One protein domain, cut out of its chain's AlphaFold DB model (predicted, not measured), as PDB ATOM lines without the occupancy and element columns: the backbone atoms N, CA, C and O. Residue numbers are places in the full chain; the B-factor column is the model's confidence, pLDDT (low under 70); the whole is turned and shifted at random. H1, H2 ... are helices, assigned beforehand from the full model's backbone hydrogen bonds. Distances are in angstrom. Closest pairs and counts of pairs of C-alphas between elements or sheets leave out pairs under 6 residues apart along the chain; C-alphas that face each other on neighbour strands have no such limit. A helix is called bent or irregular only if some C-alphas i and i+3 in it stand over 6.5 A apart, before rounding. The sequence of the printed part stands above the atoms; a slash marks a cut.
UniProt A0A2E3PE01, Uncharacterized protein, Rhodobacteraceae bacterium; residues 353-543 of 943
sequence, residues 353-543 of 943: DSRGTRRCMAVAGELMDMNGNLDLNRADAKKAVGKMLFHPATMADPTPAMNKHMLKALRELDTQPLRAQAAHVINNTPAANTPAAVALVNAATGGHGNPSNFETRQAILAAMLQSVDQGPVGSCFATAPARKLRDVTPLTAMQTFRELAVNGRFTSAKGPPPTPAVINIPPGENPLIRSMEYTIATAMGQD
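Overview. This is residues 353 to 543 of the 943 residues of an uncharacterized protein of Rhodobacteraceae bacterium (UniProt A0A2E3PE01). A compact body of helices is built round two, H7 and H9, that cross in its middle, with H5, H6 and H10 packed round them. On one side H1 packs across H7 and H2 folds back along H1 as a hairpin; H2 with the small H3 makes one end of the longest axis, and the last residues of H10 make the other. H4 meets the end of H7, and H8 packs on H10. The printed part has 191 residues, with ten named helices, H1 to H10 in order, and no named strand; the class is all helix. It is compact, with a radius of gyration of the C-alphas of 15.6 A, and rounded, spanning 47 by 35 by 34 A.

Arrangement. H1, residues 353 to 366, and H2, residues 379 to 390, form a helical hairpin: they touch at a shallow tilt of 24 degrees, opposite ways, closest at the C-alphas of Glu 366 and Ala 381, 4.8 A apart. H3, residues 392 to 395, and H2 only just touch, with 3 pairs of C-alphas within 8 A, and only at the corner, closest at the C-alphas of Met 388 and Thr 394, 6.4 A. H7, residues 453 to 465, touches H1 at a steep tilt of 58 degrees, closest at the C-alphas of Cys 360 and Ala 462, 4.9 A. H4, residues 400 to 414, touches H7 at residues 464 to 465 of H7 alone, closest at the C-alphas of Met 406 and Leu 465, 4.6 A. H9, residues 490 to 503, touches H7 at 38 degrees, only just steep, opposite ways, with the C-alphas of Ile 460 and Phe 497 closest at 5.7 A. H5, residues 418 to 427, touches H9 the same way at a shallow tilt of 6 degrees, closest at the C-alphas of Ala 422 and Leu 491, 6.5 A. H5, H7 and H9 are a bundle, up and down, each running against the one before it; H5 and H7 themselves are close but not clearly touching. H6, residues 435 to 445, touches H9 at a steep tilt of 60 degrees, closest at the C-alphas of Ala 437 and Ala 501, 4.9 A. H10, residues 527 to 542, is about perpendicular to H9 at 85 degrees and touches it, closest at the C-alphas of Phe 497 and Leu 528, 6.1 A. H8, residues 476 to 488, touches H10 at a steep tilt of 58 degrees, closest at the C-alphas of Ala 478 and Glu 533, 5.6 A. Every O i to N i+4 pair is within hydrogen-bond range in H2, H4, H5, H6, H7, H9 and H10; in H1 it is 8 of 10 and in H8 8 of 9, and H3 is too short for such a pair.

Along the chain. H1 starts at C-alpha 353, (43.742, 83.337, 167.706), and is 22.3 A long; it is irregular, with C-alphas 353 and 356 7.3 A apart. H4 is 21.1 A long, H7 18.6 A and H9 19.6 A; C-alpha 453, where H7 begins, is at (51.909, 65.239, 149.852). H10, the longest helix by residues, is 21.5 A and ends at C-alpha 542, (52.177, 95.122, 140.885).

Size, cuts and confidence. The C-alphas of Pro 392 and Asp 543 are the two farthest apart, at 49.5 A. The links H1 to H2 and H9 to H10 are long, with 12 and 23 residues; in the latter, residues 505 to 506 pair antiparallel with 515 to 516. The printed part has no cut, its mean pLDDT is 91.8, and no printed residue is under 70.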
ATOM      1  N   ASP A 353      43.758  83.056 169.149       77.19
ATOM      2  CA  ASP A 353      43.742  83.337 167.706       77.19
ATOM      3  C   ASP A 353      44.197  82.127 166.871       77.19
ATOM      4  O   ASP A 353      43.854  82.015 165.702       77.19
ATOM      5  N   SER A 354      44.950  81.187 167.464       84.44
ATOM      6  CA  SER A 354      45.410  79.967 166.778       84.44
ATOM      7  C   SER A 354      44.420  78.801 166.809       84.44
ATOM      8  O   SER A 354      44.639  77.782 166.143       84.44
ATOM      9  N   ARG A 355      43.351  78.922 167.603       88.25
ATOM     10  CA  ARG A 355      42.426  77.832 167.919       88.25
ATOM     11  C   ARG A 355      41.749  77.276 166.674       88.25
ATOM     12  O   ARG A 355      41.823  76.064 166.453       88.25
ATOM     13  N   GLY A 356      41.123  78.116 165.849       88.56
ATOM     14  CA  GLY A 356      40.417  77.638 164.662       88.56
ATOM     15  C   GLY A 356      41.344  76.986 163.652       88.56
ATOM     16  O   GLY A 356      41.051  75.889 163.177       88.56
ATOM     17  N   THR A 357      42.523  77.573 163.429       88.81
ATOM     18  CA  THR A 357      43.551  77.001 162.551       88.81
ATOM     19  C   THR A 357      43.945  75.593 163.010       88.81
ATOM     20  O   THR A 357      43.892  74.645 162.226       88.81
ATOM     21  N   ARG A 358      44.281  75.403 164.297       90.81
ATOM     22  CA  ARG A 358      44.678  74.088 164.841       90.81
ATOM     23  C   ARG A 358      43.553  73.057 164.750       90.81
ATOM     24  O   ARG A 358      43.798  71.913 164.360       90.81
ATOM     25  N   ARG A 359      42.325  73.455 165.088       92.94
ATOM     26  CA  ARG A 359      41.152  72.576 165.031       92.94
ATOM     27  C   ARG A 359      40.817  72.172 163.592       92.94
ATOM     28  O   ARG A 359      40.646  70.981 163.330       92.94
ATOM     29  N   CYS A 360      40.823  73.114 162.646       94.56
ATOM     30  CA  CYS A 360      40.630  72.833 161.221       94.56
ATOM     31  C   CYS A 360      41.713  71.909 160.661       94.56
ATOM     32  O   CYS A 360      41.391  70.978 159.927       94.56
ATOM     33  N   MET A 361      42.979  72.107 161.043       94.00
ATOM     34  CA  MET A 361      44.082  71.218 160.654       94.00
ATOM     35  C   MET A 361      43.874  69.784 161.149       94.00
ATOM     36  O   MET A 361      44.080  68.834 160.389       94.00
ATOM     37  N   ALA A 362      43.443  69.613 162.401       94.38
ATOM     38  CA  ALA A 362      43.163  68.296 162.965       94.38
ATOM     39  C   ALA A 362      41.990  67.602 162.256       94.38
ATOM     40  O   ALA A 362      42.123  66.446 161.861       94.38
ATOM     41  N   VAL A 363      40.882  68.314 162.013       96.12
ATOM     42  CA  VAL A 363      39.745  67.765 161.254       96.12
ATOM     43  C   VAL A 363      40.171  67.400 159.832       96.12
ATOM     44  O   VAL A 363      39.937  66.276 159.399       96.12
ATOM     45  N   ALA A 364      40.859  68.300 159.125       95.69
ATOM     46  CA  ALA A 364      41.322  68.082 157.755       95.69
ATOM     47  C   ALA A 364      42.216  66.841 157.605       95.69
ATOM     48  O   ALA A 364      42.136  66.158 156.583       95.69
ATOM     49  N   GLY A 365      43.042  66.532 158.611       94.19
ATOM     50  CA  GLY A 365      43.871  65.324 158.622       94.19
ATOM     51  C   GLY A 365      43.041  64.040 158.589       94.19
ATOM     52  O   GLY A 365      43.362  63.119 157.843       94.19
ATOM     53  N   GLU A 366      41.932  64.012 159.329       94.94
ATOM     54  CA  GLU A 366      41.048  62.845 159.431       94.94
ATOM     55  C   GLU A 366      40.072  62.713 158.251       94.94
ATOM     56  O   GLU A 366      39.568  61.620 157.982       94.94
ATOM     57  N   LEU A 367      39.848  63.793 157.491       94.38
ATOM     58  CA  LEU A 367      39.075  63.757 156.240       94.38
ATOM     59  C   LEU A 367      39.804  63.036 155.094       94.38
ATOM     60  O   LEU A 367      39.218  62.854 154.025       94.38
ATOM     61  N   MET A 368      41.066  62.642 155.273       92.81
ATOM     62  CA  MET A 368      41.856  61.951 154.255       92.81
ATOM     63  C   MET A 368      42.184  60.517 154.668       92.81
ATOM     64  O   MET A 368      42.567  60.276 155.809       92.81
ATOM     65  N   ASP A 369      42.072  59.561 153.741       88.44
ATOM     66  CA  ASP A 369      42.495  58.169 153.932       88.44
ATOM     67  C   ASP A 369      44.015  58.034 154.166       88.44
ATOM     68  O   ASP A 369      44.788  58.984 154.039       88.44
ATOM     69  N   MET A 370      44.473  56.818 154.475       83.75
ATOM     70  CA  MET A 370      45.900  56.513 154.676       83.75
ATOM     71  C   MET A 370      46.797  56.809 153.456       83.75
ATOM     72  O   MET A 370      48.016  56.867 153.592       83.75
ATOM     73  N   ASN A 371      46.210  56.979 152.269       80.50
ATOM     74  CA  ASN A 371      46.900  57.361 151.037       80.50
ATOM     75  C   ASN A 371      46.806  58.881 150.770       80.50
ATOM     76  O   ASN A 371      47.284  59.363 149.738       80.50
ATOM     77  N   GLY A 372      46.188  59.639 151.679       80.88
ATOM     78  CA  GLY A 372      45.941  61.069 151.554       80.88
ATOM     79  C   GLY A 372      44.825  61.418 150.567       80.88
ATOM     80  O   GLY A 372      44.883  62.503 149.985       80.88
ATOM     81  N   ASN A 373      43.880  60.511 150.298       87.19
ATOM     82  CA  ASN A 373      42.718  60.783 149.452       87.19
ATOM     83  C   ASN A 373      41.537  61.284 150.281       87.19
ATOM     84  O   ASN A 373      41.259  60.729 151.339       87.19
ATOM     85  N   LEU A 374      40.795  62.267 149.773       88.75
ATOM     86  CA  LEU A 374      39.606  62.800 150.446       88.75
ATOM     87  C   LEU A 374      38.506  61.730 150.604       88.75
ATOM     88  O   LEU A 374      37.997  61.215 149.606       88.75
ATOM     89  N   ASP A 375      38.100  61.447 151.844       89.88
ATOM     90  CA  ASP A 375      36.971  60.576 152.187       89.88
ATOM     91  C   ASP A 375      36.231  61.072 153.442       89.88
ATOM     92  O   ASP A 375      36.587  60.766 154.581       89.88
ATOM     93  N   LEU A 376      35.141  61.808 153.212       90.25
ATOM     94  CA  LEU A 376      34.298  62.395 154.259       90.25
ATOM     95  C   LEU A 376      33.467  61.358 155.041       90.25
ATOM     96  O   LEU A 376      32.888  61.691 156.074       90.25
ATOM     97  N   ASN A 377      33.361  60.114 154.556       88.44
ATOM     98  CA  ASN A 377      32.432  59.118 155.103       88.44
ATOM     99  C   ASN A 377      33.075  58.144 156.095       88.44
ATOM    100  O   ASN A 377      32.362  57.343 156.710       88.44
ATOM    101  N   ARG A 378      34.397  58.211 156.276       90.94
ATOM    102  CA  ARG A 378      35.116  57.389 157.252       90.94
ATOM    103  C   ARG A 378      34.657  57.658 158.682       90.94
ATOM    104  O   ARG A 378      34.285  58.774 159.038       90.94
ATOM    105  N   ALA A 379      34.755  56.627 159.521       90.31
ATOM    106  CA  ALA A 379      34.467  56.742 160.948       90.31
ATOM    107  C   ALA A 379      35.348  57.811 161.617       90.31
ATOM    108  O   ALA A 379      34.828  58.641 162.357       90.31
ATOM    109  N   ASP A 380      36.644  57.852 161.289       89.69
ATOM    110  CA  ASP A 380      37.582  58.826 161.860       89.69
ATOM    111  C   ASP A 380      37.251  60.268 161.437       89.69
ATOM    112  O   ASP A 380      37.224  61.163 162.280       89.69
ATOM    113  N   ALA A 381      36.870  60.476 160.170       92.38
ATOM    114  CA  ALA A 381      36.396  61.763 159.655       92.38
ATOM    115  C   ALA A 381      35.149  62.250 160.413       92.38
ATOM    116  O   ALA A 381      35.123  63.363 160.943       92.38
ATOM    117  N   LYS A 382      34.126  61.391 160.528       92.12
ATOM    118  CA  LYS A 382      32.898  61.696 161.281       92.12
ATOM    119  C   LYS A 382      33.191  61.974 162.753       92.12
ATOM    120  O   LYS A 382      32.614  62.896 163.323       92.12
ATOM    121  N   LYS A 383      34.110  61.214 163.354       91.94
ATOM    122  CA  LYS A 383      34.534  61.394 164.742       91.94
ATOM    123  C   LYS A 383      35.254  62.727 164.942       91.94
ATOM    124  O   LYS A 383      34.953  63.416 165.908       91.94
ATOM    125  N   ALA A 384      36.156  63.120 164.045       94.31
ATOM    126  CA  ALA A 384      36.874  64.392 164.127       94.31
ATOM    127  C   ALA A 384      35.934  65.598 163.999       94.31
ATOM    128  O   ALA A 384      36.008  66.523 164.808       94.31
ATOM    129  N   VAL A 385      34.995  65.549 163.047       95.12
ATOM    130  CA  VAL A 385      33.926  66.552 162.931       95.12
ATOM    131  C   VAL A 385      33.060  66.551 164.192       95.12
ATOM    132  O   VAL A 385      32.807  67.600 164.763       95.12
ATOM    133  N   GLY A 386      32.662  65.386 164.703       94.88
ATOM    134  CA  GLY A 386      31.907  65.301 165.953       94.88
ATOM    135  C   GLY A 386      32.655  65.892 167.156       94.88
ATOM    136  O   GLY A 386      32.050  66.600 167.958       94.88
ATOM    137  N   LYS A 387      33.981  65.704 167.248       94.75
ATOM    138  CA  LYS A 387      34.794  66.338 168.296       94.75
ATOM    139  C   LYS A 387      34.741  67.858 168.203       94.75
ATOM    140  O   LYS A 387      34.572  68.523 169.218       94.75
ATOM    141  N   MET A 388      34.838  68.383 166.983       94.00
ATOM    142  CA  MET A 388      34.745  69.814 166.697       94.00
ATOM    143  C   MET A 388      33.419  70.433 167.152       94.00
ATOM    144  O   MET A 388      33.374  71.579 167.599       94.00
ATOM    145  N   LEU A 389      32.334  69.675 167.014       94.88
ATOM    146  CA  LEU A 389      30.982  70.165 167.249       94.88
ATOM    147  C   LEU A 389      30.488  69.935 168.681       94.88
ATOM    148  O   LEU A 389      29.680  70.728 169.161       94.88
ATOM    149  N   PHE A 390      30.933  68.858 169.338       94.25
ATOM    150  CA  PHE A 390      30.284  68.349 170.549       94.25
ATOM    151  C   PHE A 390      31.250  67.964 171.673       94.25
ATOM    152  O   PHE A 390      30.799  67.746 172.794       94.25
ATOM    153  N   HIS A 391      32.561  67.831 171.453       92.62
ATOM    154  CA  HIS A 391      33.437  67.381 172.538       92.62
ATOM    155  C   HIS A 391      33.393  68.370 173.722       92.62
ATOM    156  O   HIS A 391      33.580  69.565 173.488       92.62
ATOM    157  N   PRO A 392      33.221  67.930 174.989       89.19
ATOM    158  CA  PRO A 392      33.085  68.844 176.129       89.19
ATOM    159  C   PRO A 392      34.219  69.874 176.245       89.19
ATOM    160  O   PRO A 392      33.969  71.053 176.466       89.19
ATOM    161  N   ALA A 393      35.467  69.458 176.004       88.25
ATOM    162  CA  ALA A 393      36.609  70.381 175.989       88.25
ATOM    163  C   ALA A 393      36.563  71.416 174.847       88.25
ATOM    164  O   ALA A 393      37.056  72.521 175.009       88.25
ATOM    165  N   THR A 394      35.979  71.074 173.695       89.50
ATOM    166  CA  THR A 394      35.807  72.006 172.571       89.50
ATOM    167  C   THR A 394      34.638  72.956 172.826       89.50
ATOM    168  O   THR A 394      34.719  74.122 172.464       89.50
ATOM    169  N   MET A 395      33.590  72.486 173.508       89.62
ATOM    170  CA  MET A 395      32.437  73.296 173.922       89.62
ATOM    171  C   MET A 395      32.761  74.281 175.053       89.62
ATOM    172  O   MET A 395      32.115  75.316 175.143       89.62
ATOM    173  N   ALA A 396      33.779  74.001 175.875       87.88
ATOM    174  CA  ALA A 396      34.289  74.955 176.865       87.88
ATOM    175  C   ALA A 396      34.887  76.221 176.220       87.88
ATOM    176  O   ALA A 396      34.896  77.286 176.831       87.88
ATOM    177  N   ASP A 397      35.355  76.094 174.977       88.12
ATOM    178  CA  ASP A 397      35.986  77.139 174.176       88.12
ATOM    179  C   ASP A 397      35.394  77.112 172.749       88.12
ATOM    180  O   ASP A 397      36.065  76.687 171.797       88.12
ATOM    181  N   PRO A 398      34.108  77.463 172.585       89.12
ATOM    182  CA  PRO A 398      33.358  77.186 171.367       89.12
ATOM    183  C   PRO A 398      33.783  78.102 170.212       89.12
ATOM    184  O   PRO A 398      34.207  79.233 170.415       89.12
ATOM    185  N   THR A 399      33.632  77.615 168.980       91.88
ATOM    186  CA  THR A 399      33.931  78.364 167.741       91.88
ATOM    187  C   THR A 399      32.742  78.314 166.768       91.88
ATOM    188  O   THR A 399      32.811  77.617 165.750       91.88
ATOM    189  N   PRO A 400      31.597  78.941 167.104       92.12
ATOM    190  CA  PRO A 400      30.353  78.780 166.350       92.12
ATOM    191  C   PRO A 400      30.416  79.288 164.910       92.12
ATOM    192  O   PRO A 400      29.947  78.584 164.012       92.12
ATOM    193  N   ALA A 401      31.016  80.456 164.664       90.44
ATOM    194  CA  ALA A 401      31.154  80.995 163.310       90.44
ATOM    195  C   ALA A 401      31.972  80.053 162.408       90.44
ATOM    196  O   ALA A 401      31.545  79.713 161.298       90.44
ATOM    197  N   MET A 402      33.091  79.529 162.918       92.00
ATOM    198  CA  MET A 402      33.880  78.530 162.199       92.00
ATOM    199  C   MET A 402      33.119  77.209 162.021       92.00
ATOM    200  O   MET A 402      33.171  76.629 160.940       92.00
ATOM    201  N   ASN A 403      32.387  76.726 163.030       94.62
ATOM    202  CA  ASN A 403      31.623  75.475 162.933       94.62
ATOM    203  C   ASN A 403      30.536  75.557 161.857       94.62
ATOM    204  O   ASN A 403      30.387  74.629 161.059       94.62
ATOM    205  N   LYS A 404      29.817  76.684 161.794       93.50
ATOM    206  CA  LYS A 404      28.834  76.970 160.743       93.50
ATOM    207  C   LYS A 404      29.477  76.909 159.359       93.50
ATOM    208  O   LYS A 404      28.959  76.237 158.465       93.50
ATOM    209  N   HIS A 405      30.628  77.563 159.194       93.50
ATOM    210  CA  HIS A 405      31.373  77.542 157.938       93.50
ATOM    211  C   HIS A 405      31.874  76.135 157.573       93.50
ATOM    212  O   HIS A 405      31.667  75.675 156.452       93.50
ATOM    213  N   MET A 406      32.458  75.407 158.527       95.50
ATOM    214  CA  MET A 406      32.939  74.039 158.331       95.50
ATOM    215  C   MET A 406      31.810  73.112 157.864       95.50
ATOM    216  O   MET A 406      31.995  72.348 156.918       95.50
ATOM    217  N   LEU A 407      30.632  73.186 158.491       94.88
ATOM    218  CA  LEU A 407      29.470  72.384 158.101       94.88
ATOM    219  C   LEU A 407      28.996  72.720 156.681       94.88
ATOM    220  O   LEU A 407      28.721  71.803 155.902       94.88
ATOM    221  N   LYS A 408      28.972  74.009 156.311       92.31
ATOM    222  CA  LYS A 408      28.691  74.445 154.934       92.31
ATOM    223  C   LYS A 408      29.701  73.838 153.951       92.31
ATOM    224  O   LYS A 408      29.294  73.171 153.001       92.31
ATOM    225  N   ALA A 409      30.999  73.987 154.216       93.38
ATOM    226  CA  ALA A 409      32.062  73.469 153.356       93.38
ATOM    227  C   ALA A 409      31.990  71.939 153.202       93.38
ATOM    228  O   ALA A 409      32.102  71.414 152.096       93.38
ATOM    229  N   LEU A 410      31.747  71.200 154.289       93.50
ATOM    230  CA  LEU A 410      31.588  69.743 154.240       93.50
ATOM    231  C   LEU A 410      30.387  69.321 153.385       93.50
ATOM    232  O   LEU A 410      30.494  68.364 152.619       93.50
ATOM    233  N   ARG A 411      29.260  70.037 153.483       91.94
ATOM    234  CA  ARG A 411      28.064  69.774 152.672       91.94
ATOM    235  C   ARG A 411      28.326  69.994 151.184       91.94
ATOM    236  O   ARG A 411      27.945  69.166 150.356       91.94
ATOM    237  N   GLU A 412      28.997  71.088 150.843       89.81
ATOM    238  CA  GLU A 412      29.399  71.393 149.468       89.81
ATOM    239  C   GLU A 412      30.330  70.309 148.910       89.81
ATOM    240  O   GLU A 412      30.080  69.758 147.836       89.81
ATOM    241  N   LEU A 413      31.353  69.927 149.678       89.94
ATOM    242  CA  LEU A 413      32.320  68.899 149.293       89.94
ATOM    243  C   LEU A 413      31.722  67.486 149.196       89.94
ATOM    244  O   LEU A 413      32.330  66.629 148.556       89.94
ATOM    245  N   ASP A 414      30.550  67.229 149.781       89.75
ATOM    246  CA  ASP A 414      29.848  65.945 149.649       89.75
ATOM    247  C   ASP A 414      28.812  65.923 148.504       89.75
ATOM    248  O   ASP A 414      28.328  64.859 148.109       89.75
ATOM    249  N   THR A 415      28.516  67.074 147.890       89.81
ATOM    250  CA  THR A 415      27.492  67.203 146.839       89.81
ATOM    251  C   THR A 415      28.071  66.966 145.436       89.81
ATOM    252  O   THR A 415      29.147  67.450 145.103       89.81
ATOM    253  N   GLN A 416      27.381  66.231 144.556       88.31
ATOM    254  CA  GLN A 416      27.819  66.046 143.158       88.31
ATOM    255  C   GLN A 416      27.412  67.237 142.264       88.31
ATOM    256  O   GLN A 416      26.321  67.770 142.452       88.31
ATOM    257  N   PRO A 417      28.224  67.634 141.255       91.06
ATOM    258  CA  PRO A 417      29.505  67.044 140.836       91.06
ATOM    259  C   PRO A 417      30.728  67.526 141.645       91.06
ATOM    260  O   PRO A 417      31.842  67.043 141.425       91.06
ATOM    261  N   LEU A 418      30.529  68.478 142.562       88.75
ATOM    262  CA  LEU A 418      31.572  69.156 143.335       88.75
ATOM    263  C   LEU A 418      32.477  68.171 144.097       88.75
ATOM    264  O   LEU A 418      33.698  68.261 143.996       88.75
ATOM    265  N   ARG A 419      31.899  67.150 144.735       90.62
ATOM    266  CA  ARG A 419      32.612  66.063 145.421       90.62
ATOM    267  C   ARG A 419      33.683  65.402 144.559       90.62
ATOM    268  O   ARG A 419      34.824  65.243 144.991       90.62
ATOM    269  N   ALA A 420      33.335  65.005 143.333       92.06
ATOM    270  CA  ALA A 420      34.273  64.331 142.436       92.06
ATOM    271  C   ALA A 420      35.410  65.267 141.994       92.06
ATOM    272  O   ALA A 420      36.563  64.845 141.886       92.06
ATOM    273  N   GLN A 421      35.094  66.543 141.768       94.19
ATOM    274  CA  GLN A 421      36.064  67.553 141.348       94.19
ATOM    275  C   GLN A 421      37.015  67.938 142.490       94.19
ATOM    276  O   GLN A 421      38.225  67.981 142.283       94.19
ATOM    277  N   ALA A 422      36.500  68.125 143.706       93.00
ATOM    278  CA  ALA A 422      37.303  68.390 144.894       93.00
ATOM    279  C   ALA A 422      38.248  67.222 145.208       93.00
ATOM    280  O   ALA A 422      39.451  67.423 145.383       93.00
ATOM    281  N   ALA A 423      37.738  65.984 145.176       92.31
ATOM    282  CA  ALA A 423      38.565  64.790 145.323       92.31
ATOM    283  C   ALA A 423      39.659  64.729 144.245       92.31
ATOM    284  O   ALA A 423      40.810  64.424 144.547       92.31
ATOM    285  N   HIS A 424      39.345  65.078 142.993       93.19
ATOM    286  CA  HIS A 424      40.349  65.143 141.933       93.19
ATOM    287  C   HIS A 424      41.445  66.185 142.220       93.19
ATOM    288  O   HIS A 424      42.623  65.879 142.035       93.19
ATOM    289  N   VAL A 425      41.092  67.386 142.689       94.25
ATOM    290  CA  VAL A 425      42.066  68.442 143.025       94.25
ATOM    291  C   VAL A 425      42.973  68.007 144.178       94.25
ATOM    292  O   VAL A 425      44.200  68.060 144.053       94.25
ATOM    293  N   ILE A 426      42.395  67.524 145.280       94.31
ATOM    294  CA  ILE A 426      43.144  67.120 146.477       94.31
ATOM    295  C   ILE A 426      44.021  65.898 146.199       94.31
ATOM    296  O   ILE A 426      45.228  65.937 146.439       94.31
ATOM    297  N   ASN A 427      43.468  64.837 145.607       92.38
ATOM    298  CA  ASN A 427      44.195  63.578 145.424       92.38
ATOM    299  C   ASN A 427      45.378  63.723 144.445       92.38
ATOM    300  O   ASN A 427      46.373  63.007 144.567       92.38
ATOM    301  N   ASN A 428      45.312  64.682 143.510       92.44
ATOM    302  CA  ASN A 428      46.391  65.002 142.565       92.44
ATOM    303  C   ASN A 428      47.291  66.162 143.022       92.44
ATOM    304  O   ASN A 428      48.092  66.683 142.239       92.44
ATOM    305  N   THR A 429      47.173  66.600 144.274       95.88
ATOM    306  CA  THR A 429      48.073  67.608 144.835       95.88
ATOM    307  C   THR A 429      49.393  66.956 145.269       95.88
ATOM    308  O   THR A 429      49.365  66.017 146.081       95.88
ATOM    309  N   PRO A 430      50.542  67.399 144.716       95.88
ATOM    310  CA  PRO A 430      51.865  66.966 145.154       95.88
ATOM    311  C   PRO A 430      52.337  67.770 146.376       95.88
ATOM    312  O   PRO A 430      51.698  68.739 146.776       95.88
ATOM    313  N   ALA A 431      53.474  67.380 146.944       95.62
ATOM    314  CA  ALA A 431      54.181  68.135 147.968       95.62
ATOM    315  C   ALA A 431      54.586  69.538 147.487       95.62
ATOM    316  O   ALA A 431      54.849  69.749 146.296       95.62
ATOM    317  N   ALA A 432      54.698  70.467 148.438       96.06
ATOM    318  CA  ALA A 432      55.297  71.783 148.239       96.06
ATOM    319  C   ALA A 432      56.660  71.686 147.528       96.06
ATOM    320  O   ALA A 432      57.536  70.923 147.940       96.06
ATOM    321  N   ASN A 433      56.847  72.469 146.458       91.69
ATOM    322  CA  ASN A 433      58.019  72.372 145.580       91.69
ATOM    323  C   ASN A 433      58.906  73.634 145.555       91.69
ATOM    324  O   ASN A 433      59.977  73.610 144.945       91.69
ATOM    325  N   THR A 434      58.503  74.713 146.234       95.12
ATOM    326  CA  THR A 434      59.286  75.953 146.373       95.12
ATOM    327  C   THR A 434      59.505  76.337 147.840       95.12
ATOM    328  O   THR A 434      58.714  75.944 148.696       95.12
ATOM    329  N   PRO A 435      60.527  77.155 148.170       95.12
ATOM    330  CA  PRO A 435      60.743  77.629 149.540       95.12
ATOM    331  C   PRO A 435      59.543  78.371 150.147       95.12
ATOM    332  O   PRO A 435      59.256  78.194 151.327       95.12
ATOM    333  N   ALA A 436      58.819  79.164 149.347       94.88
ATOM    334  CA  ALA A 436      57.623  79.870 149.805       94.88
ATOM    335  C   ALA A 436      56.472  78.896 150.107       94.88
ATOM    336  O   ALA A 436      55.864  78.983 151.170       94.88
ATOM    337  N   ALA A 437      56.230  77.920 149.224       97.31
ATOM    338  CA  ALA A 437      55.250  76.858 149.451       97.31
ATOM    339  C   ALA A 437      55.568  76.052 150.723       97.31
ATOM    340  O   ALA A 437      54.702  75.828 151.564       97.31
ATOM    341  N   VAL A 438      56.841  75.676 150.892       97.19
ATOM    342  CA  VAL A 438      57.343  74.970 152.077       97.19
ATOM    343  C   VAL A 438      57.096  75.786 153.347       97.19
ATOM    344  O   VAL A 438      56.639  75.228 154.341       97.19
ATOM    345  N   ALA A 439      57.362  77.095 153.320       95.75
ATOM    346  CA  ALA A 439      57.124  77.977 154.459       95.75
ATOM    347  C   ALA A 439      55.638  78.035 154.839       95.75
ATOM    348  O   ALA A 439      55.313  77.888 156.015       95.75
ATOM    349  N   LEU A 440      54.741  78.182 153.859       96.50
ATOM    350  CA  LEU A 440      53.296  78.245 154.099       96.50
ATOM    351  C   LEU A 440      52.737  76.936 154.662       96.50
ATOM    352  O   LEU A 440      52.008  76.956 155.651       96.50
ATOM    353  N   VAL A 441      53.096  75.796 154.063       96.75
ATOM    354  CA  VAL A 441      52.604  74.489 154.524       96.75
ATOM    355  C   VAL A 441      53.145  74.170 155.915       96.75
ATOM    356  O   VAL A 441      52.369  73.767 156.775       96.75
ATOM    357  N   ASN A 442      54.432  74.419 156.184       94.62
ATOM    358  CA  ASN A 442      55.000  74.213 157.520       94.62
ATOM    359  C   ASN A 442      54.383  75.139 158.570       94.62
ATOM    360  O   ASN A 442      54.162  74.709 159.699       94.62
ATOM    361  N   ALA A 443      54.086  76.392 158.215       92.12
ATOM    362  CA  ALA A 443      53.383  77.299 159.112       92.12
ATOM    363  C   ALA A 443      51.983  76.768 159.460       92.12
ATOM    364  O   ALA A 443      51.552  76.901 160.601       92.12
ATOM    365  N   ALA A 444      51.293  76.131 158.504       92.19
ATOM    366  CA  ALA A 444      49.960  75.572 158.722       92.19
ATOM    367  C   ALA A 444      49.999  74.271 159.543       92.19
ATOM    368  O   ALA A 444      49.189  74.084 160.446       92.19
ATOM    369  N   THR A 445      50.947  73.374 159.260       91.06
ATOM    370  CA  THR A 445      51.046  72.054 159.911       91.06
ATOM    371  C   THR A 445      51.848  72.055 161.208       91.06
ATOM    372  O   THR A 445      51.823  71.068 161.940       91.06
ATOM    373  N   GLY A 446      52.579  73.134 161.502       88.12
ATOM    374  CA  GLY A 446      53.592  73.152 162.559       88.12
ATOM    375  C   GLY A 446      54.827  72.303 162.226       88.12
ATOM    376  O   GLY A 446      55.582  71.940 163.128       88.12
ATOM    377  N   GLY A 447      55.012  71.951 160.950       88.62
ATOM    378  CA  GLY A 447      56.094  71.101 160.461       88.62
ATOM    379  C   GLY A 447      57.437  71.818 160.289       88.62
ATOM    380  O   GLY A 447      57.566  73.041 160.401       88.62
ATOM    381  N   HIS A 448      58.468  71.031 159.978       88.44
ATOM    382  CA  HIS A 448      59.809  71.517 159.654       88.44
ATOM    383  C   HIS A 448      60.380  70.755 158.453       88.44
ATOM    384  O   HIS A 448      60.211  69.544 158.335       88.44
ATOM    385  N   GLY A 449      61.139  71.444 157.598       91.81
ATOM    386  CA  GLY A 449      61.757  70.830 156.419       91.81
ATOM    387  C   GLY A 449      60.799  70.737 155.232       91.81
ATOM    388  O   GLY A 449      59.986  71.632 155.036       91.81
ATOM    389  N   ASN A 450      60.934  69.699 154.405       94.44
ATOM    390  CA  ASN A 450      60.110  69.538 153.204       94.44
ATOM    391  C   ASN A 450      58.791  68.826 153.550       94.44
ATOM    392  O   ASN A 450      58.856  67.670 153.975       94.44
ATOM    393  N   PRO A 451      57.624  69.455 153.321       95.31
ATOM    394  CA  PRO A 451      56.333  68.829 153.554       95.31
ATOM    395  C   PRO A 451      56.089  67.647 152.615       95.31
ATOM    396  O   PRO A 451      56.505  67.639 151.456       95.31
ATOM    397  N   SER A 452      55.354  66.660 153.102       94.81
ATOM    398  CA  SER A 452      54.815  65.549 152.326       94.81
ATOM    399  C   SER A 452      53.599  65.964 151.484       94.81
ATOM    400  O   SER A 452      53.000  67.031 151.665       94.81
ATOM    401  N   ASN A 453      53.178  65.079 150.570       94.81
ATOM    402  CA  ASN A 453      51.909  65.239 149.852       94.81
ATOM    403  C   ASN A 453      50.732  65.342 150.834       94.81
ATOM    404  O   ASN A 453      49.823  66.134 150.611       94.81
ATOM    405  N   PHE A 454      50.756  64.545 151.909       94.75
ATOM    406  CA  PHE A 454      49.701  64.525 152.919       94.75
ATOM    407  C   PHE A 454      49.600  65.874 153.635       94.75
ATOM    408  O   PHE A 454      48.531  66.468 153.645       94.75
ATOM    409  N   GLU A 455      50.716  66.407 154.137       95.38
ATOM    410  CA  GLU A 455      50.763  67.714 154.813       95.38
ATOM    411  C   GLU A 455      50.307  68.860 153.902       95.38
ATOM    412  O   GLU A 455      49.554  69.735 154.321       95.38
ATOM    413  N   THR A 456      50.702  68.823 152.625       96.81
ATOM    414  CA  THR A 456      50.285  69.835 151.642       96.81
ATOM    415  C   THR A 456      48.771  69.784 151.399       96.81
ATOM    416  O   THR A 456      48.107  70.819 151.382       96.81
ATOM    417  N   ARG A 457      48.194  68.581 151.264       96.88
ATOM    418  CA  ARG A 457      46.739  68.378 151.116       96.88
ATOM    419  C   ARG A 457      45.972  68.763 152.376       96.88
ATOM    420  O   ARG A 457      44.919  69.389 152.272       96.88
ATOM    421  N   GLN A 458      46.515  68.432 153.545       95.88
ATOM    422  CA  GLN A 458      45.943  68.774 154.842       95.88
ATOM    423  C   GLN A 458      45.813  70.289 155.004       95.88
ATOM    424  O   GLN A 458      44.743  70.761 155.372       95.88
ATOM    425  N   ALA A 459      46.866  71.044 154.672       96.81
ATOM    426  CA  ALA A 459      46.850  72.504 154.744       96.81
ATOM    427  C   ALA A 459      45.769  73.113 153.833       96.81
ATOM    428  O   ALA A 459      45.031  74.000 154.260       96.81
ATOM    429  N   ILE A 460      45.623  72.603 152.602       97.44
ATOM    430  CA  ILE A 460      44.588  73.060 151.658       97.44
ATOM    431  C   ILE A 460      43.186  72.771 152.200       97.44
ATOM    432  O   ILE A 460      42.328  73.649 152.178       97.44
ATOM    433  N   LEU A 461      42.944  71.553 152.692       96.31
ATOM    434  CA  LEU A 461      41.647  71.187 153.258       96.31
ATOM    435  C   LEU A 461      41.322  72.024 154.497       96.31
ATOM    436  O   LEU A 461      40.209  72.522 154.602       96.31
ATOM    437  N   ALA A 462      42.281  72.250 155.393       96.56
ATOM    438  CA  ALA A 462      42.065  73.083 156.570       96.56
ATOM    439  C   ALA A 462      41.701  74.529 156.207       96.56
ATOM    440  O   ALA A 462      40.802  75.095 156.820       96.56
ATOM    441  N   ALA A 463      42.336  75.104 155.179       96.62
ATOM    442  CA  ALA A 463      41.973  76.421 154.655       96.62
ATOM    443  C   ALA A 463      40.551  76.460 154.064       96.62
ATOM    444  O   ALA A 463      39.870  77.472 154.179       96.62
ATOM    445  N   MET A 464      40.065  75.360 153.479       96.12
ATOM    446  CA  MET A 464      38.673  75.266 153.016       96.12
ATOM    447  C   MET A 464      37.661  75.182 154.169       96.12
ATOM    448  O   MET A 464      36.548  75.692 154.041       96.12
ATOM    449  N   LEU A 465      38.033  74.541 155.283       95.62
ATOM    450  CA  LEU A 465      37.167  74.362 156.456       95.62
ATOM    451  C   LEU A 465      37.094  75.598 157.363       95.62
ATOM    452  O   LEU A 465      36.219  75.645 158.225       95.62
ATOM    453  N   GLN A 466      37.985  76.574 157.180       92.62
ATOM    454  CA  GLN A 466      38.032  77.793 157.982       92.62
ATOM    455  C   GLN A 466      37.438  78.991 157.236       92.62
ATOM    456  O   GLN A 466      37.529  79.124 156.014       92.62
ATOM    457  N   SER A 467      36.792  79.855 158.009       88.06
ATOM    458  CA  SER A 467      36.180  81.085 157.529       88.06
ATOM    459  C   SER A 467      37.246  82.114 157.092       88.06
ATOM    460  O   SER A 467      38.405  82.041 157.488       88.06
ATOM    461  N   VAL A 468      36.863  83.052 156.215       90.19
ATOM    462  CA  VAL A 468      37.745  84.087 155.635       90.19
ATOM    463  C   VAL A 468      37.242  85.426 156.150       90.19
ATOM    464  O   VAL A 468      36.327  86.008 155.566       90.19
ATOM    465  N   ASP A 469      37.789  85.860 157.278       88.62
ATOM    466  CA  ASP A 469      37.422  87.102 157.960       88.62
ATOM    467  C   ASP A 469      38.660  87.978 158.063       88.62
ATOM    468  O   ASP A 469      39.735  87.468 158.355       88.62
ATOM    469  N   GLN A 470      38.540  89.286 157.843       81.56
ATOM    470  CA  GLN A 470      39.671  90.195 157.606       81.56
ATOM    471  C   GLN A 470      40.779  90.149 158.677       81.56
ATOM    472  O   GLN A 470      41.947  90.384 158.374       81.56
ATOM    473  N   GLY A 471      40.435  89.845 159.932       79.69
ATOM    474  CA  GLY A 471      41.381  89.926 161.044       79.69
ATOM    475  C   GLY A 471      41.863  91.366 161.296       79.69
ATOM    476  O   GLY A 471      41.142  92.318 160.992       79.69
ATOM    477  N   PRO A 472      43.068  91.560 161.868       78.38
ATOM    478  CA  PRO A 472      43.576  92.877 162.271       78.38
ATOM    479  C   PRO A 472      44.232  93.678 161.132       78.38
ATOM    480  O   PRO A 472      44.722  94.788 161.355       78.38
ATOM    481  N   VAL A 473      44.311  93.115 159.925       84.56
ATOM    482  CA  VAL A 473      45.068  93.686 158.806       84.56
ATOM    483  C   VAL A 473      44.153  94.499 157.895       84.56
ATOM    484  O   VAL A 473      43.105  94.017 157.469       84.56
ATOM    485  N   GLY A 474      44.581  95.710 157.529       81.75
ATOM    486  CA  GLY A 474      43.877  96.669 156.665       81.75
ATOM    487  C   GLY A 474      43.793  96.250 155.201       81.75
ATOM    488  O   GLY A 474      44.198  96.990 154.318       81.75
ATOM    489  N   SER A 475      43.298  95.041 154.950       84.88
ATOM    490  CA  SER A 475      43.232  94.383 153.645       84.88
ATOM    491  C   SER A 475      41.796  94.138 153.179       84.88
ATOM    492  O   SER A 475      41.561  93.302 152.311       84.88
ATOM    493  N   CYS A 476      40.826  94.881 153.722       87.44
ATOM    494  CA  CYS A 476      39.401  94.708 153.427       87.44
ATOM    495  C   CYS A 476      39.070  94.654 151.930       87.44
ATOM    496  O   CYS A 476      38.225  93.866 151.503       87.44
ATOM    497  N   PHE A 477      39.776  95.456 151.132       89.19
ATOM    498  CA  PHE A 477      39.664  95.486 149.680       89.19
ATOM    499  C   PHE A 477      39.980  94.129 149.027       89.19
ATOM    500  O   PHE A 477      39.341  93.797 148.035       89.19
ATOM    501  N   ALA A 478      40.898  93.336 149.591       92.75
ATOM    502  CA  ALA A 478      41.256  91.990 149.136       92.75
ATOM    503  C   ALA A 478      40.470  90.881 149.861       92.75
ATOM    504  O   ALA A 478      40.129  89.874 149.238       92.75
ATOM    505  N   THR A 479      40.119  91.064 151.140       93.31
ATOM    506  CA  THR A 479      39.298  90.102 151.893       93.31
ATOM    507  C   THR A 479      37.912  89.935 151.272       93.31
ATOM    508  O   THR A 479      37.444  88.809 151.140       93.31
ATOM    509  N   ALA A 480      37.250  91.017 150.844       93.44
ATOM    510  CA  ALA A 480      35.912  90.926 150.250       93.44
ATOM    511  C   ALA A 480      35.849  89.999 149.016       93.44
ATOM    512  O   ALA A 480      35.043  89.059 149.027       93.44
ATOM    513  N   PRO A 481      36.691  90.174 147.973       93.88
ATOM    514  CA  PRO A 481      36.713  89.248 146.845       93.88
ATOM    515  C   PRO A 481      37.238  87.855 147.221       93.88
ATOM    516  O   PRO A 481      36.730  86.873 146.683       93.88
ATOM    517  N   ALA A 482      38.181  87.727 148.165       94.88
ATOM    518  CA  ALA A 482      38.633  86.426 148.673       94.88
ATOM    519  C   ALA A 482      37.495  85.632 149.344       94.88
ATOM    520  O   ALA A 482      37.329  84.437 149.088       94.88
ATOM    521  N   ARG A 483      36.677  86.310 150.157       93.69
ATOM    522  CA  ARG A 483      35.488  85.748 150.800       93.69
ATOM    523  C   ARG A 483      34.473  85.289 149.761       93.69
ATOM    524  O   ARG A 483      34.080  84.125 149.794       93.69
ATOM    525  N   LYS A 484      34.140  86.140 148.780       93.38
ATOM    526  CA  LYS A 484      33.252  85.770 147.662       93.38
ATOM    527  C   LYS A 484      33.789  84.568 146.881       93.38
ATOM    528  O   LYS A 484      33.028  83.649 146.592       93.38
ATOM    529  N   LEU A 485      35.087  84.542 146.565       93.31
ATOM    530  CA  LEU A 485      35.716  83.435 145.836       93.31
ATOM    531  C   LEU A 485      35.512  82.108 146.572       93.31
ATOM    532  O   LEU A 485      35.131  81.114 145.950       93.31
ATOM    533  N   ARG A 486      35.739  82.104 147.892       92.62
ATOM    534  CA  ARG A 486      35.555  80.920 148.734       92.62
ATOM    535  C   ARG A 486      34.094  80.501 148.838       92.62
ATOM    536  O   ARG A 486      33.826  79.308 148.767       92.62
ATOM    537  N   ASP A 487      33.180  81.452 149.015       89.56
ATOM    538  CA  ASP A 487      31.771  81.159 149.294       89.56
ATOM    539  C   ASP A 487      30.923  80.829 148.072       89.56
ATOM    540  O   ASP A 487      29.962  80.075 148.204       89.56
ATOM    541  N   VAL A 488      31.256  81.396 146.913       88.19
ATOM    542  CA  VAL A 488      30.466  81.257 145.679       88.19
ATOM    543  C   VAL A 488      31.123  80.276 144.708       88.19
ATOM    544  O   VAL A 488      30.447  79.601 143.935       88.19
ATOM    545  N   THR A 489      32.454  80.152 144.742       89.75
ATOM    546  CA  THR A 489      33.218  79.274 143.839       89.75
ATOM    547  C   THR A 489      34.246  78.420 144.593       89.75
ATOM    548  O   THR A 489      35.452  78.524 144.339       89.75
ATOM    549  N   PRO A 490      33.807  77.527 145.503       91.94
ATOM    550  CA  PRO A 490      34.693  76.815 146.428       91.94
ATOM    551  C   PRO A 490      35.789  75.980 145.742       91.94
ATOM    552  O   PRO A 490      36.883  75.832 146.284       91.94
ATOM    553  N   LEU A 491      35.566  75.475 144.521       93.31
ATOM    554  CA  LEU A 491      36.628  74.790 143.764       93.31
ATOM    555  C   LEU A 491      37.731  75.717 143.295       93.31
ATOM    556  O   LEU A 491      38.895  75.324 143.332       93.31
ATOM    557  N   THR A 492      37.378  76.912 142.833       93.75
ATOM    558  CA  THR A 492      38.369  77.896 142.406       93.75
ATOM    559  C   THR A 492      39.209  78.309 143.608       93.75
ATOM    560  O   THR A 492      40.431  78.286 143.521       93.75
ATOM    561  N   ALA A 493      38.585  78.547 144.766       95.56
ATOM    562  CA  ALA A 493      39.307  78.798 146.014       95.56
ATOM    563  C   ALA A 493      40.243  77.635 146.397       95.56
ATOM    564  O   ALA A 493      41.423  77.855 146.669       95.56
ATOM    565  N   MET A 494      39.771  76.383 146.326       96.69
ATOM    566  CA  MET A 494      40.604  75.199 146.576       96.69
ATOM    567  C   MET A 494      41.797  75.107 145.610       96.69
ATOM    568  O   MET A 494      42.899  74.734 146.014       96.69
ATOM    569  N   GLN A 495      41.602  75.448 144.334       96.25
ATOM    570  CA  GLN A 495      42.676  75.491 143.340       96.25
ATOM    571  C   GLN A 495      43.685  76.605 143.633       96.25
ATOM    572  O   GLN A 495      44.886  76.364 143.504       96.25
ATOM    573  N   THR A 496      43.229  77.772 144.091       96.56
ATOM    574  CA  THR A 496      44.095  78.873 144.533       96.56
ATOM    575  C   THR A 496      44.925  78.473 145.751       96.56
ATOM    576  O   THR A 496      46.146  78.632 145.749       96.56
ATOM    577  N   PHE A 497      44.311  77.855 146.766       98.06
ATOM    578  CA  PHE A 497      45.047  77.326 147.918       98.06
ATOM    579  C   PHE A 497      46.054  76.254 147.512       98.06
ATOM    580  O   PHE A 497      47.176  76.244 148.016       98.06
ATOM    581  N   ARG A 498      45.702  75.386 146.557       97.69
ATOM    582  CA  ARG A 498      46.642  74.425 145.974       97.69
ATOM    583  C   ARG A 498      47.809  75.120 145.277       97.69
ATOM    584  O   ARG A 498      48.940  74.665 145.419       97.69
ATOM    585  N   GLU A 499      47.573  76.186 144.519       96.75
ATOM    586  CA  GLU A 499      48.642  76.934 143.852       96.75
ATOM    587  C   GLU A 499      49.635  77.517 144.869       96.75
ATOM    588  O   GLU A 499      50.846  77.324 144.729       96.75
ATOM    589  N   LEU A 500      49.123  78.130 145.937       97.94
ATOM    590  CA  LEU A 500      49.928  78.669 147.034       97.94
ATOM    591  C   LEU A 500      50.696  77.562 147.770       97.94
ATOM    592  O   LEU A 500      51.908  77.666 147.949       97.94
ATOM    593  N   ALA A 501      50.019  76.475 148.139       97.88
ATOM    594  CA  ALA A 501      50.599  75.380 148.915       97.88
ATOM    595  C   ALA A 501      51.613  74.534 148.128       97.88
ATOM    596  O   ALA A 501      52.501  73.932 148.725       97.88
ATOM    597  N   VAL A 502      51.495  74.468 146.797       97.81
ATOM    598  CA  VAL A 502      52.408  73.684 145.950       97.81
ATOM    599  C   VAL A 502      53.528  74.553 145.397       97.81
ATOM    600  O   VAL A 502      54.696  74.186 145.519       97.81
ATOM    601  N   ASN A 503      53.180  75.690 144.792       96.00
ATOM    602  CA  ASN A 503      54.108  76.516 144.022       96.00
ATOM    603  C   ASN A 503      54.558  77.770 144.778       96.00
ATOM    604  O   ASN A 503      55.568  78.369 144.405       96.00
ATOM    605  N   GLY A 504      53.843  78.187 145.828       96.81
ATOM    606  CA  GLY A 504      54.140  79.424 146.552       96.81
ATOM    607  C   GLY A 504      53.900  80.649 145.679       96.81
ATOM    608  O   GLY A 504      54.688  81.596 145.713       96.81
ATOM    609  N   ARG A 505      52.870  80.593 144.824       95.62
ATOM    610  CA  ARG A 505      52.502  81.654 143.881       95.62
ATOM    611  C   ARG A 505      50.988  81.755 143.741       95.62
ATOM    612  O   ARG A 505      50.278  80.797 144.030       95.62
ATOM    613  N   PHE A 506      50.549  82.907 143.258       95.56
ATOM    614  CA  PHE A 506      49.174  83.206 142.895       95.56
ATOM    615  C   PHE A 506      49.122  83.683 141.443       95.56
ATOM    616  O   PHE A 506      49.863  84.596 141.058       95.56
ATOM    617  N   THR A 507      48.242  83.092 140.643       94.25
ATOM    618  CA  THR A 507      47.962  83.551 139.283       94.25
ATOM    619  C   THR A 507      46.688  84.394 139.272       94.25
ATOM    620  O   THR A 507      45.604  83.890 139.546       94.25
ATOM    621  N   SER A 508      46.816  85.676 138.918       92.00
ATOM    622  CA  SER A 508      45.660  86.568 138.772       92.00
ATOM    623  C   SER A 508      44.788  86.185 137.571       92.00
ATOM    624  O   SER A 508      45.270  85.604 136.591       92.00
ATOM    625  N   ALA A 509      43.523  86.604 137.586       91.19
ATOM    626  CA  ALA A 509      42.618  86.446 136.446       91.19
ATOM    627  C   ALA A 509      43.079  87.212 135.188       91.19
ATOM    628  O   ALA A 509      42.662  86.887 134.075       91.19
ATOM    629  N   LYS A 510      43.980  88.192 135.338       82.69
ATOM    630  CA  LYS A 510      44.589  88.937 134.224       82.69
ATOM    631  C   LYS A 510      45.726  88.174 133.534       82.69
ATOM    632  O   LYS A 510      46.203  88.603 132.484       82.69
ATOM    633  N   GLY A 511      46.120  87.022 134.076       75.56
ATOM    634  CA  GLY A 511      47.131  86.142 133.504       75.56
ATOM    635  C   GLY A 511      48.542  86.354 134.077       75.56
ATOM    636  O   GLY A 511      48.718  87.028 135.092       75.56
ATOM    637  N   PRO A 512      49.559  85.711 133.474       72.25
ATOM    638  CA  PRO A 512      50.937  85.711 133.972       72.25
ATOM    639  C   PRO A 512      51.650  87.074 133.822       72.25
ATOM    640  O   PRO A 512      51.277  87.862 132.951       72.25
ATOM    641  N   PRO A 513      52.749  87.314 134.576       83.50
ATOM    642  CA  PRO A 513      53.446  86.357 135.444       83.50
ATOM    643  C   PRO A 513      52.764  86.157 136.813       83.50
ATOM    644  O   PRO A 513      52.260  87.121 137.377       83.50
ATOM    645  N   PRO A 514      52.785  84.938 137.392       90.62
ATOM    646  CA  PRO A 514      52.234  84.704 138.727       90.62
ATOM    647  C   PRO A 514      53.012  85.456 139.812       90.62
ATOM    648  O   PRO A 514      54.252  85.439 139.815       90.62
ATOM    649  N   THR A 515      52.303  86.025 140.779       93.62
ATOM    650  CA  THR A 515      52.867  86.769 141.910       93.62
ATOM    651  C   THR A 515      53.391  85.799 142.976       93.62
ATOM    652  O   THR A 515      52.690  84.845 143.321       93.62
ATOM    653  N   PRO A 516      54.625  85.970 143.492       93.62
ATOM    654  CA  PRO A 516      55.118  85.185 144.623       93.62
ATOM    655  C   PRO A 516      54.227  85.344 145.856       93.62
ATOM    656  O   PRO A 516      53.789  86.449 146.160       93.62
ATOM    657  N   ALA A 517      53.992  84.247 146.571       95.81
ATOM    658  CA  ALA A 517      53.152  84.260 147.758       95.81
ATOM    659  C   ALA A 517      53.761  85.109 148.882       95.81
ATOM    660  O   ALA A 517      54.951  84.993 149.193       95.81
ATOM    661  N   VAL A 518      52.929  85.916 149.537       94.62
ATOM    662  CA  VAL A 518      53.285  86.585 150.790       94.62
ATOM    663  C   VAL A 518      53.315  85.536 151.898       94.62
ATOM    664  O   VAL A 518      52.307  84.887 152.172       94.62
ATOM    665  N   ILE A 519      54.481  85.354 152.520       93.00
ATOM    666  CA  ILE A 519      54.715  84.330 153.558       93.00
ATOM    667  C   ILE A 519      54.843  84.903 154.973       93.00
ATOM    668  O   ILE A 519      54.883  84.149 155.943       93.00
ATOM    669  N   ASN A 520      54.907  86.228 155.103       88.25
ATOM    670  CA  ASN A 520      54.923  86.902 156.396       88.25
ATOM    671  C   ASN A 520      53.487  86.997 156.907       88.25
ATOM    672  O   ASN A 520      52.798  87.967 156.617       88.25
ATOM    673  N   ILE A 521      53.024  85.969 157.614       88.06
ATOM    674  CA  ILE A 521      51.652  85.894 158.125       88.06
ATOM    675  C   ILE A 521      51.640  86.247 159.619       88.06
ATOM    676  O   ILE A 521      52.511  85.765 160.353       88.06
ATOM    677  N   PRO A 522      50.693  87.078 160.097       82.50
ATOM    678  CA  PRO A 522      50.488  87.273 161.527       82.50
ATOM    679  C   PRO A 522      50.297  85.932 162.263       82.50
ATOM    680  O   PRO A 522      49.691  85.004 161.724       82.50
ATOM    681  N   PRO A 523      50.824  85.785 163.491       78.75
ATOM    682  CA  PRO A 523      50.694  84.537 164.234       78.75
ATOM    683  C   PRO A 523      49.224  84.223 164.544       78.75
ATOM    684  O   PRO A 523      48.430  85.129 164.767       78.75
ATOM    685  N   GLY A 524      48.882  82.933 164.607       78.56
ATOM    686  CA  GLY A 524      47.528  82.447 164.912       78.56
ATOM    687  C   GLY A 524      46.630  82.267 163.685       78.56
ATOM    688  O   GLY A 524      45.797  81.367 163.656       78.56
ATOM    689  N   GLU A 525      46.867  83.019 162.617       84.38
ATOM    690  CA  GLU A 525      46.011  82.983 161.433       84.38
ATOM    691  C   GLU A 525      46.328  81.807 160.496       84.38
ATOM    692  O   GLU A 525      47.445  81.284 160.474       84.38
ATOM    693  N   ASN A 526      45.351  81.409 159.676       91.56
ATOM    694  CA  ASN A 526      45.542  80.359 158.680       91.56
ATOM    695  C   ASN A 526      46.500  80.823 157.567       91.56
ATOM    696  O   ASN A 526      46.153  81.741 156.812       91.56
ATOM    697  N   PRO A 527      47.674  80.184 157.392       94.06
ATOM    698  CA  PRO A 527      48.693  80.707 156.487       94.06
ATOM    699  C   PRO A 527      48.275  80.752 155.022       94.06
ATOM    700  O   PRO A 527      48.684  81.667 154.317       94.06
ATOM    701  N   LEU A 528      47.454  79.810 154.545       96.50
ATOM    702  CA  LEU A 528      47.024  79.806 153.144       96.50
ATOM    703  C   LEU A 528      45.937  80.848 152.874       96.50
ATOM    704  O   LEU A 528      46.012  81.524 151.850       96.50
ATOM    705  N   ILE A 529      44.974  81.017 153.788       94.75
ATOM    706  CA  ILE A 529      43.935  82.056 153.669       94.75
ATOM    707  C   ILE A 529      44.588  83.436 153.639       94.75
ATOM    708  O   ILE A 529      44.374  84.209 152.708       94.75
ATOM    709  N   ARG A 530      45.456  83.711 154.612       92.81
ATOM    710  CA  ARG A 530      46.130  85.004 154.721       92.81
ATOM    711  C   ARG A 530      47.117  85.257 153.601       92.81
ATOM    712  O   ARG A 530      47.162  86.354 153.052       92.81
ATOM    713  N   SER A 531      47.873  84.235 153.207       95.62
ATOM    714  CA  SER A 531      48.748  84.356 152.048       95.62
ATOM    715  C   SER A 531      47.947  84.669 150.788       95.62
ATOM    716  O   SER A 531      48.368  85.531 150.025       95.62
ATOM    717  N   MET A 532      46.774  84.061 150.587       95.69
ATOM    718  CA  MET A 532      45.903  84.395 149.459       95.69
ATOM    719  C   MET A 532      45.506  85.876 149.476       95.69
ATOM    720  O   MET A 532      45.748  86.565 148.489       95.69
ATOM    721  N   GLU A 533      44.974  86.386 150.589       93.88
ATOM    722  CA  GLU A 533      44.556  87.792 150.721       93.88
ATOM    723  C   GLU A 533      45.700  88.775 150.437       93.88
ATOM    724  O   GLU A 533      45.582  89.668 149.595       93.88
ATOM    725  N   TYR A 534      46.847  88.592 151.093       93.75
ATOM    726  CA  TYR A 534      47.976  89.516 150.963       93.75
ATOM    727  C   TYR A 534      48.696  89.374 149.618       93.75
ATOM    728  O   TYR A 534      49.290  90.335 149.117       93.75
ATOM    729  N   THR A 535      48.623  88.197 148.990       95.50
ATOM    730  CA  THR A 535      49.146  87.996 147.634       95.50
ATOM    731  C   THR A 535      48.209  88.587 146.583       95.50
ATOM    732  O   THR A 535      48.714  89.129 145.606       95.50
ATOM    733  N   ILE A 536      46.884  88.584 146.791       94.88
ATOM    734  CA  ILE A 536      45.937  89.344 145.955       94.88
ATOM    735  C   ILE A 536      46.274  90.836 146.020       94.88
ATOM    736  O   ILE A 536      46.453  91.458 144.975       94.88
ATOM    737  N   ALA A 537      46.452  91.392 147.224       93.44
ATOM    738  CA  ALA A 537      46.871  92.786 147.395       93.44
ATOM    739  C   ALA A 537      48.215  93.071 146.699       93.44
ATOM    740  O   ALA A 537      48.363  94.043 145.964       93.44
ATOM    741  N   THR A 538      49.193  92.177 146.853       94.06
ATOM    742  CA  THR A 538      50.495  92.311 146.185       94.06
ATOM    743  C   THR A 538      50.381  92.246 144.660       94.06
ATOM    744  O   THR A 538      50.998  93.055 143.973       94.06
ATOM    745  N   ALA A 539      49.592  91.318 144.114       93.81
ATOM    746  CA  ALA A 539      49.385  91.176 142.675       93.81
ATOM    747  C   ALA A 539      48.723  92.426 142.082       93.81
ATOM    748  O   ALA A 539      49.185  92.944 141.066       93.81
ATOM    749  N   MET A 540      47.711  92.949 142.772       91.94
ATOM    750  CA  MET A 540      47.051  94.211 142.450       91.94
ATOM    751  C   MET A 540      48.053  95.376 142.438       91.94
ATOM    752  O   MET A 540      48.183  96.073 141.436       91.94
ATOM    753  N   GLY A 541      48.843  95.540 143.504       89.38
ATOM    754  CA  GLY A 541      49.845  96.605 143.601       89.38
ATOM    755  C   GLY A 541      50.981  96.511 142.570       89.38
ATOM    756  O   GLY A 541      51.695  97.489 142.351       89.38
ATOM    757  N   GLN A 542      51.171  95.355 141.928       90.50
ATOM    758  CA  GLN A 542      52.177  95.122 140.885       90.50
ATOM    759  C   GLN A 542      51.639  95.306 139.459       90.50
ATOM    760  O   GLN A 542      52.434  95.453 138.528       90.50
ATOM    761  N   ASP A 543      50.321  95.323 139.265       87.94
ATOM    762  CA  ASP A 543      49.715  95.526 137.954       87.94
ATOM    763  C   ASP A 543      49.874  96.992 137.516       87.94
ATOM    764  O   ASP A 543      49.439  97.932 138.183       87.94
TER     765      ASP A 543